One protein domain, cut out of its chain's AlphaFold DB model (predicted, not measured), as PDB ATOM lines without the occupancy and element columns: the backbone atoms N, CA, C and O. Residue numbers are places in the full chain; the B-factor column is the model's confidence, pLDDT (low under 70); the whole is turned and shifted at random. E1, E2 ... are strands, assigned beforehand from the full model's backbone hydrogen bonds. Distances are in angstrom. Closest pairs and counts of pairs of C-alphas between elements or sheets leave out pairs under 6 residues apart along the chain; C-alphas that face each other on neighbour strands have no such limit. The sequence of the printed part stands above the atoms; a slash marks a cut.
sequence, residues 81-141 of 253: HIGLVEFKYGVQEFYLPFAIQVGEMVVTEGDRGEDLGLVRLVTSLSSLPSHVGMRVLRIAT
ATOM      1  N   HIS A  81     603.957 676.668 708.712       94.50
ATOM      2  CA  HIS A  81     604.702 677.889 709.015       94.50
ATOM      3  C   HIS A  81     604.665 678.220 710.514       94.50
ATOM      4  O   HIS A  81     603.621 678.139 711.167       94.50
ATOM      5  N   ILE A  82     605.816 678.615 711.057       95.31
ATOM      6  CA  ILE A  82     606.016 678.989 712.462       95.31
ATOM      7  C   ILE A  82     606.720 680.340 712.505       95.31
ATOM      8  O   ILE A  82     607.743 680.528 711.850       95.31
ATOM      9  N   GLY A  83     606.182 681.279 713.278       94.12
ATOM     10  CA  GLY A  83     606.766 682.599 713.475       94.12
ATOM     11  C   GLY A  83     607.405 682.715 714.849       94.12
ATOM     12  O   GLY A  83     606.751 682.437 715.853       94.12
ATOM     13  N   LEU A  84     608.651 683.185 714.907       94.31
ATOM     14  CA  LEU A  84     609.234 683.682 716.151       94.31
ATOM     15  C   LEU A  84     608.760 685.124 716.350       94.31
ATOM     16  O   LEU A  84     609.170 686.022 715.611       94.31
ATOM     17  N   VAL A  85     607.894 685.338 717.335       94.06
ATOM     18  CA  VAL A  85     607.307 686.644 717.652       94.06
ATOM     19  C   VAL A  85     608.018 687.243 718.865       94.06
ATOM     20  O   VAL A  85     608.179 686.588 719.895       94.06
ATOM     21  N   GLU A  86     608.454 688.493 718.738       92.44
ATOM     22  CA  GLU A  86     609.050 689.285 719.813       92.44
ATOM     23  C   GLU A  86     608.010 690.172 720.495       92.44
ATOM     24  O   GLU A  86     607.194 690.828 719.842       92.44
ATOM     25  N   PHE A  87     608.098 690.230 721.822       93.25
ATOM     26  CA  PHE A  87     607.321 691.123 722.676       93.25
ATOM     27  C   PHE A  87     608.265 692.063 723.437       93.25
ATOM     28  O   PHE A  87     609.484 691.898 723.419       93.25
ATOM     29  N   LYS A  88     607.708 693.014 724.203       89.25
ATOM     30  CA  LYS A  88     608.476 693.909 725.099       89.25
ATOM     31  C   LYS A  88     609.463 693.149 726.011       89.25
ATOM     32  O   LYS A  88     610.498 693.696 726.384       89.25
ATOM     33  N   TYR A  89     609.141 691.901 726.368       88.50
ATOM     34  CA  TYR A  89     610.029 690.982 727.078       88.50
ATOM     35  C   TYR A  89     609.998 689.591 726.439       88.50
ATOM     36  O   TYR A  89     608.999 688.881 726.535       88.50
ATOM     37  N   GLY A  90     611.136 689.188 725.876       88.19
ATOM     38  CA  GLY A  90     611.356 687.849 725.336       88.19
ATOM     39  C   GLY A  90     610.749 687.602 723.955       88.19
ATOM     40  O   GLY A  90     610.183 688.489 723.314       88.19
ATOM     41  N   VAL A  91     610.912 686.362 723.501       90.75
ATOM     42  CA  VAL A  91     610.417 685.849 722.218       90.75
ATOM     43  C   VAL A  91     609.681 684.529 722.428       90.75
ATOM     44  O   VAL A  91     609.992 683.793 723.368       90.75
ATOM     45  N   GLN A  92     608.726 684.218 721.555       90.75
ATOM     46  CA  GLN A  92     608.000 682.948 721.575       90.75
ATOM     47  C   GLN A  92     607.606 682.506 720.159       90.75
ATOM     48  O   GLN A  92     607.351 683.334 719.288       90.75
ATOM     49  N   GLU A  93     607.584 681.194 719.931       93.62
ATOM     50  CA  GLU A  93     607.161 680.587 718.668       93.62
ATOM     51  C   GLU A  93     605.638 680.417 718.611       93.62
ATOM     52  O   GLU A  93     605.018 679.953 719.572       93.62
ATOM     53  N   PHE A  94     605.048 680.761 717.465       95.19
ATOM     54  CA  PHE A  94     603.618 680.638 717.183       95.19
ATOM     55  C   PHE A  94     603.382 679.933 715.855       95.19
ATOM     56  O   PHE A  94     604.079 680.191 714.875       95.19
ATOM     57  N   TYR A  95     602.338 679.112 715.792       95.81
ATOM     58  CA  TYR A  95     601.829 678.601 714.522       95.81
ATOM     59  C   TYR A  95     601.233 679.744 713.683       95.81
ATOM     60  O   TYR A  95     600.485 680.578 714.206       95.81
ATOM     61  N   LEU A  96     601.553 679.774 712.388       95.88
ATOM     62  CA  LEU A  96     601.042 680.749 711.427       95.88
ATOM     63  C   LEU A  96     600.005 680.072 710.509       95.88
ATOM     64  O   LEU A  96     600.389 679.341 709.595       95.88
ATOM     65  N   PRO A  97     598.692 680.294 710.719       93.69
ATOM     66  CA  PRO A  97     597.645 679.688 709.891       93.69
ATOM     67  C   PRO A  97     597.467 680.354 708.513       93.69
ATOM     68  O   PRO A  97     596.621 679.934 707.731       93.69
ATOM     69  N   PHE A  98     598.236 681.404 708.217       93.62
ATOM     70  CA  PHE A  98     598.253 682.130 706.947       93.62
ATOM     71  C   PHE A  98     599.662 682.687 706.688       93.62
ATOM     72  O   PHE A  98     600.513 682.672 707.579       93.62
ATOM     73  N   ALA A  99     599.920 683.168 705.469       93.62
ATOM     74  CA  ALA A  99     601.202 683.767 705.108       93.62
ATOM     75  C   ALA A  99     601.426 685.096 705.854       93.62
ATOM     76  O   ALA A  99     600.558 685.968 705.839       93.62
ATOM     77  N   ILE A 100     602.593 685.234 706.487       95.00
ATOM     78  CA  ILE A 100     603.030 686.413 707.248       95.00
ATOM     79  C   ILE A 100     604.510 686.648 706.945       95.00
ATOM     80  O   ILE A 100     605.268 685.690 706.773       95.00
ATOM     81  N   GLN A 101     604.928 687.908 706.884       93.06
ATOM     82  CA  GLN A 101     606.301 688.314 706.608       93.06
ATOM     83  C   GLN A 101     607.045 688.745 707.880       93.06
ATOM     84  O   GLN A 101     606.467 689.207 708.866       93.06
ATOM     85  N   VAL A 102     608.373 688.624 707.850       94.50
ATOM     86  CA  VAL A 102     609.240 689.187 708.893       94.50
ATOM     87  C   VAL A 102     609.110 690.711 708.893       94.50
ATOM     88  O   VAL A 102     609.169 691.344 707.842       94.50
ATOM     89  N   GLY A 103     608.958 691.300 710.078       91.12
ATOM     90  CA  GLY A 103     608.706 692.729 710.256       91.12
ATOM     91  C   GLY A 103     607.228 693.103 710.393       91.12
ATOM     92  O   GLY A 103     606.939 694.242 710.757       91.12
ATOM     93  N   GLU A 104     606.289 692.177 710.168       93.12
ATOM     94  CA  GLU A 104     604.869 692.441 710.413       93.12
ATOM     95  C   GLU A 104     604.532 692.415 711.911       93.12
ATOM     96  O   GLU A 104     605.014 691.574 712.678       93.12
ATOM     97  N   MET A 105     603.668 693.344 712.325       95.31
ATOM     98  CA  MET A 105     603.022 693.300 713.634       95.31
ATOM     99  C   MET A 105     601.835 692.339 713.564       95.31
ATOM    100  O   MET A 105     601.002 692.433 712.661       95.31
ATOM    101  N   VAL A 106     601.733 691.435 714.532       97.31
ATOM    102  CA  VAL A 106     600.707 690.388 714.575       97.31
ATOM    103  C   VAL A 106     600.040 690.327 715.939       97.31
ATOM    104  O   VAL A 106     600.672 690.572 716.969       97.31
ATOM    105  N   VAL A 107     598.755 689.976 715.945       97.94
ATOM    106  CA  VAL A 107     598.018 689.691 717.177       97.94
ATOM    107  C   VAL A 107     598.059 688.192 717.434       97.94
ATOM    108  O   VAL A 107     597.623 687.395 716.599       97.94
ATOM    109  N   THR A 108     598.586 687.813 718.590       96.88
ATOM    110  CA  THR A 108     598.792 686.428 719.008       96.88
ATOM    111  C   THR A 108     597.780 686.008 720.062       96.88
ATOM    112  O   THR A 108     597.321 686.818 720.870       96.88
ATOM    113  N   GLU A 109     597.477 684.714 720.104       95.38
ATOM    114  CA  GLU A 109     596.792 684.110 721.244       95.38
ATOM    115  C   GLU A 109     597.675 684.196 722.502       95.38
ATOM    116  O   GLU A 109     598.853 683.846 722.461       95.38
ATOM    117  N   GLY A 110     597.118 684.687 723.611       89.88
ATOM    118  CA  GLY A 110     597.780 684.772 724.916       89.88
ATOM    119  C   GLY A 110     596.968 684.086 726.022       89.88
ATOM    120  O   GLY A 110     595.869 683.584 725.784       89.88
ATOM    121  N   ASP A 111     597.474 684.079 727.266       87.19
ATOM    122  CA  ASP A 111     596.764 683.500 728.432       87.19
ATOM    123  C   ASP A 111     595.408 684.188 728.686       87.19
ATOM    124  O   ASP A 111     595.305 685.149 729.451       87.19
ATOM    125  N   ARG A 112     594.361 683.633 728.061       89.25
ATOM    126  CA  ARG A 112     592.965 684.097 728.093       89.25
ATOM    127  C   ARG A 112     592.762 685.502 727.516       89.25
ATOM    128  O   ARG A 112     591.982 686.288 728.057       89.25
ATOM    129  N   GLY A 113     593.417 685.791 726.396       93.31
ATOM    130  CA  GLY A 113     593.136 686.971 725.583       93.31
ATOM    131  C   GLY A 113     594.125 687.127 724.436       93.31
ATOM    132  O   GLY A 113     594.623 686.135 723.909       93.31
ATOM    133  N   GLU A 114     594.386 688.372 724.055       95.81
ATOM    134  CA  GLU A 114     595.210 688.722 722.897       95.81
ATOM    135  C   GLU A 114     596.435 689.534 723.320       95.81
ATOM    136  O   GLU A 114     596.311 690.472 724.111       95.81
ATOM    137  N   ASP A 115     597.595 689.208 722.757       96.62
ATOM    138  CA  ASP A 115     598.851 689.952 722.895       96.62
ATOM    139  C   ASP A 115     599.293 690.478 721.505       96.62
ATOM    140  O   ASP A 115     598.882 689.945 720.474       96.62
ATOM    141  N   LEU A 116     600.083 691.559 721.455       95.88
ATOM    142  CA  LEU A 116     600.600 692.148 720.208       95.88
ATOM    143  C   LEU A 116     602.122 691.986 720.159       95.88
ATOM    144  O   LEU A 116     602.805 692.385 721.102       95.88
ATOM    145  N   GLY A 117     602.654 691.453 719.059       94.44
ATOM    146  CA  GLY A 117     604.091 691.235 718.891       94.44
ATOM    147  C   GLY A 117     604.585 691.445 717.461       94.44
ATOM    148  O   GLY A 117     603.796 691.600 716.529       94.44
ATOM    149  N   LEU A 118     605.907 691.474 717.302       95.06
ATOM    150  CA  LEU A 118     606.605 691.688 716.032       95.06
ATOM    151  C   LEU A 118     607.190 690.368 715.520       95.06
ATOM    152  O   LEU A 118     607.960 689.723 716.232       95.06
ATOM    153  N   VAL A 119     606.896 689.981 714.279       95.50
ATOM    154  CA  VAL A 119     607.488 688.779 713.672       95.50
ATOM    155  C   VAL A 119     608.965 689.020 713.364       95.50
ATOM    156  O   VAL A 119     609.312 689.885 712.559       95.50
ATOM    157  N   ARG A 120     609.849 688.243 713.998       93.56
ATOM    158  CA  ARG A 120     611.308 688.314 713.813       93.56
ATOM    159  C   ARG A 120     611.849 687.287 712.831       93.56
ATOM    160  O   ARG A 120     612.778 687.606 712.100       93.56
ATOM    161  N   LEU A 121     611.290 686.080 712.825       94.50
ATOM    162  CA  LEU A 121     611.663 684.992 711.921       94.50
ATOM    163  C   LEU A 121     610.403 684.228 711.514       94.50
ATOM    164  O   LEU A 121     609.464 684.140 712.304       94.50
ATOM    165  N   VAL A 122     610.415 683.653 710.314       95.31
ATOM    166  CA  VAL A 122     609.407 682.697 709.843       95.31
ATOM    167  C   VAL A 122     610.132 681.454 709.343       95.31
ATOM    168  O   VAL A 122     611.005 681.548 708.481       95.31
ATOM    169  N   THR A 123     609.765 680.300 709.889       94.25
ATOM    170  CA  THR A 123     610.338 678.987 709.581       94.25
ATOM    171  C   THR A 123     609.250 678.096 708.990       94.25
ATOM    172  O   THR A 123     608.123 678.084 709.484       94.25
ATOM    173  N   SER A 124     609.585 677.328 707.956       93.75
ATOM    174  CA  SER A 124     608.693 676.331 707.353       93.75
ATOM    175  C   SER A 124     609.168 674.931 707.735       93.75
ATOM    176  O   SER A 124     610.323 674.597 707.483       93.75
ATOM    177  N   LEU A 125     608.295 674.124 708.338       90.56
ATOM    178  CA  LEU A 125     608.565 672.746 708.754       90.56
ATOM    179  C   LEU A 125     607.579 671.774 708.095       90.56
ATOM    180  O   LEU A 125     606.471 672.154 707.727       90.56
ATOM    181  N   SER A 126     607.946 670.495 708.006       90.75
ATOM    182  CA  SER A 126     607.058 669.431 707.510       90.75
ATOM    183  C   SER A 126     605.954 669.029 708.498       90.75
ATOM    184  O   SER A 126     604.999 668.361 708.116       90.75
ATOM    185  N   SER A 127     606.066 669.407 709.773       88.50
ATOM    186  CA  SER A 127     605.046 669.166 710.798       88.50
ATOM    187  C   SER A 127     605.114 670.216 711.910       88.50
ATOM    188  O   SER A 127     606.136 670.881 712.091       88.50
ATOM    189  N   LEU A 128     604.013 670.384 712.649       87.56
ATOM    190  CA  LEU A 128     603.943 671.310 713.781       87.56
ATOM    191  C   LEU A 128     604.600 670.680 715.030       87.56
ATOM    192  O   LEU A 128     604.139 669.626 715.477       87.56
ATOM    193  N   PRO A 129     605.629 671.303 715.636       86.50
ATOM    194  CA  PRO A 129     606.244 670.807 716.861       86.50
ATOM    195  C   PRO A 129     605.288 670.865 718.054       86.50
ATOM    196  O   PRO A 129     604.607 671.867 718.274       86.50
ATOM    197  N   SER A 130     605.305 669.828 718.893       85.94
ATOM    198  CA  SER A 130     604.386 669.673 720.033       85.94
ATOM    199  C   SER A 130     604.470 670.774 721.101       85.94
ATOM    200  O   SER A 130     603.582 670.861 721.947       85.94
ATOM    201  N   HIS A 131     605.531 671.589 721.112       82.31
ATOM    202  CA  HIS A 131     605.678 672.727 722.028       82.31
ATOM    203  C   HIS A 131     605.018 674.018 721.515       82.31
ATOM    204  O   HIS A 131     604.763 674.921 722.314       82.31
ATOM    205  N   VAL A 132     604.696 674.110 720.220       85.25
ATOM    206  CA  VAL A 132     604.033 675.275 719.610       85.25
ATOM    207  C   VAL A 132     602.521 675.163 719.817       85.25
ATOM    208  O   VAL A 132     601.767 674.749 718.940       85.25
ATOM    209  N   GLY A 133     602.079 675.503 721.030       83.25
ATOM    210  CA  GLY A 133     600.675 675.394 721.446       83.25
ATOM    211  C   GLY A 133     599.790 676.613 721.159       83.25
ATOM    212  O   GLY A 133     598.584 676.524 721.357       83.25
ATOM    213  N   MET A 134     600.360 677.746 720.733       91.94
ATOM    214  CA  MET A 134     599.626 678.993 720.460       91.94
ATOM    215  C   MET A 134     599.821 679.433 719.007       91.94
ATOM    216  O   MET A 134     600.835 679.123 718.376       91.94
ATOM    217  N   ARG A 135     598.848 680.178 718.475       95.19
ATOM    218  CA  ARG A 135     598.841 680.643 717.078       95.19
ATOM    219  C   ARG A 135     598.763 682.161 716.953       95.19
ATOM    220  O   ARG A 135     598.294 682.857 717.856       95.19
ATOM    221  N   VAL A 136     599.154 682.664 715.786       96.94
ATOM    222  CA  VAL A 136     598.771 684.010 715.354       96.94
ATOM    223  C   VAL A 136     597.283 684.017 714.986       96.94
ATOM    224  O   VAL A 136     596.790 683.104 714.324       96.94
ATOM    225  N   LEU A 137     596.562 685.045 715.437       97.19
ATOM    226  CA  LEU A 137     595.127 685.224 715.204       97.19
ATOM    227  C   LEU A 137     594.850 686.078 713.959       97.19
ATOM    228  O   LEU A 137     593.943 685.766 713.194       97.19
ATOM    229  N   ARG A 138     595.616 687.161 713.771       97.38
ATOM    230  CA  ARG A 138     595.510 688.100 712.638       97.38
ATOM    231  C   ARG A 138     596.794 688.920 712.474       97.38
ATOM    232  O   ARG A 138     597.536 689.105 713.441       97.38
ATOM    233  N   ILE A 139     597.005 689.479 711.282       96.94
ATOM    234  CA  ILE A 139     597.887 690.645 711.106       96.94
ATOM    235  C   ILE A 139     597.286 691.816 711.899       96.94
ATOM    236  O   ILE A 139     596.062 691.971 711.954       96.94
ATOM    237  N   ALA A 140     598.126 692.613 712.556       96.19
ATOM    238  CA  ALA A 140     597.671 693.713 713.392       96.19
ATOM    239  C   ALA A 140     597.026 694.829 712.561       96.19
ATOM    240  O   ALA A 140     597.611 695.351 711.611       96.19
ATOM    241  N   THR A 141     595.826 695.242 712.956       97.12
ATOM    242  CA  THR A 141     595.164 696.413 712.375       97.12
ATOM    243  C   THR A 141     595.748 697.710 712.956       97.12
ATOM    244  O   THR A 141     596.295 697.698 714.063       97.12
TER     245      THR A 141
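Overview. This is residues 81 to 141 of the 253 residues of the protein "Uncharacterized protein TCIL3000_9_3410" of Trypanosoma congolense (strain IL3000) (UniProt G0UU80). One small sheet of five strands folds back on itself, leaf E2 E1 facing leaf E3 E5, with the long bent strand E4 as the hinge. The printed part has 61 residues, all strand in class, with E1 to E5 in chain order and no named helix. The sheet, order E2 E1 E4 E3 E5, is antiparallel. The whole is compact, radius of gyration of the C-alphas 10.5 A, spanning 28 by 24 by 20 A.

Along the chain. E4, residues 113 to 125, measures 26.9 A and bends by 91 degrees at residue 118. E1, residues 81 to 86, 16.3 A, begins at C-alpha 81 (604.702, 677.889, 709.015). E2 is residues 91 to 96, 15.2 A; E3, residues 105 to 110, 15.1 A. E5, residues 136 to 139, 7.9 A, ends at C-alpha 139 (597.887, 690.645, 711.106).

Arrangement. E4 pairs staggered: residues 113 to 118 with E3, N 108 and O 115 at 2.9 A, and 118 to 124 with E1, N 84 and O 121 at 2.9 A. Hairpin E1 and E2 has N 85 and O 92 at 2.9 A; neighbours E3 and E5 have N 137 and O 107 at 2.8 A.

Size, cuts and confidence. The farthest C-alphas, Lys 88 and Ser 126, are 30.2 A apart. The printed part has no cut, no long link and no residue under 70 pLDDT.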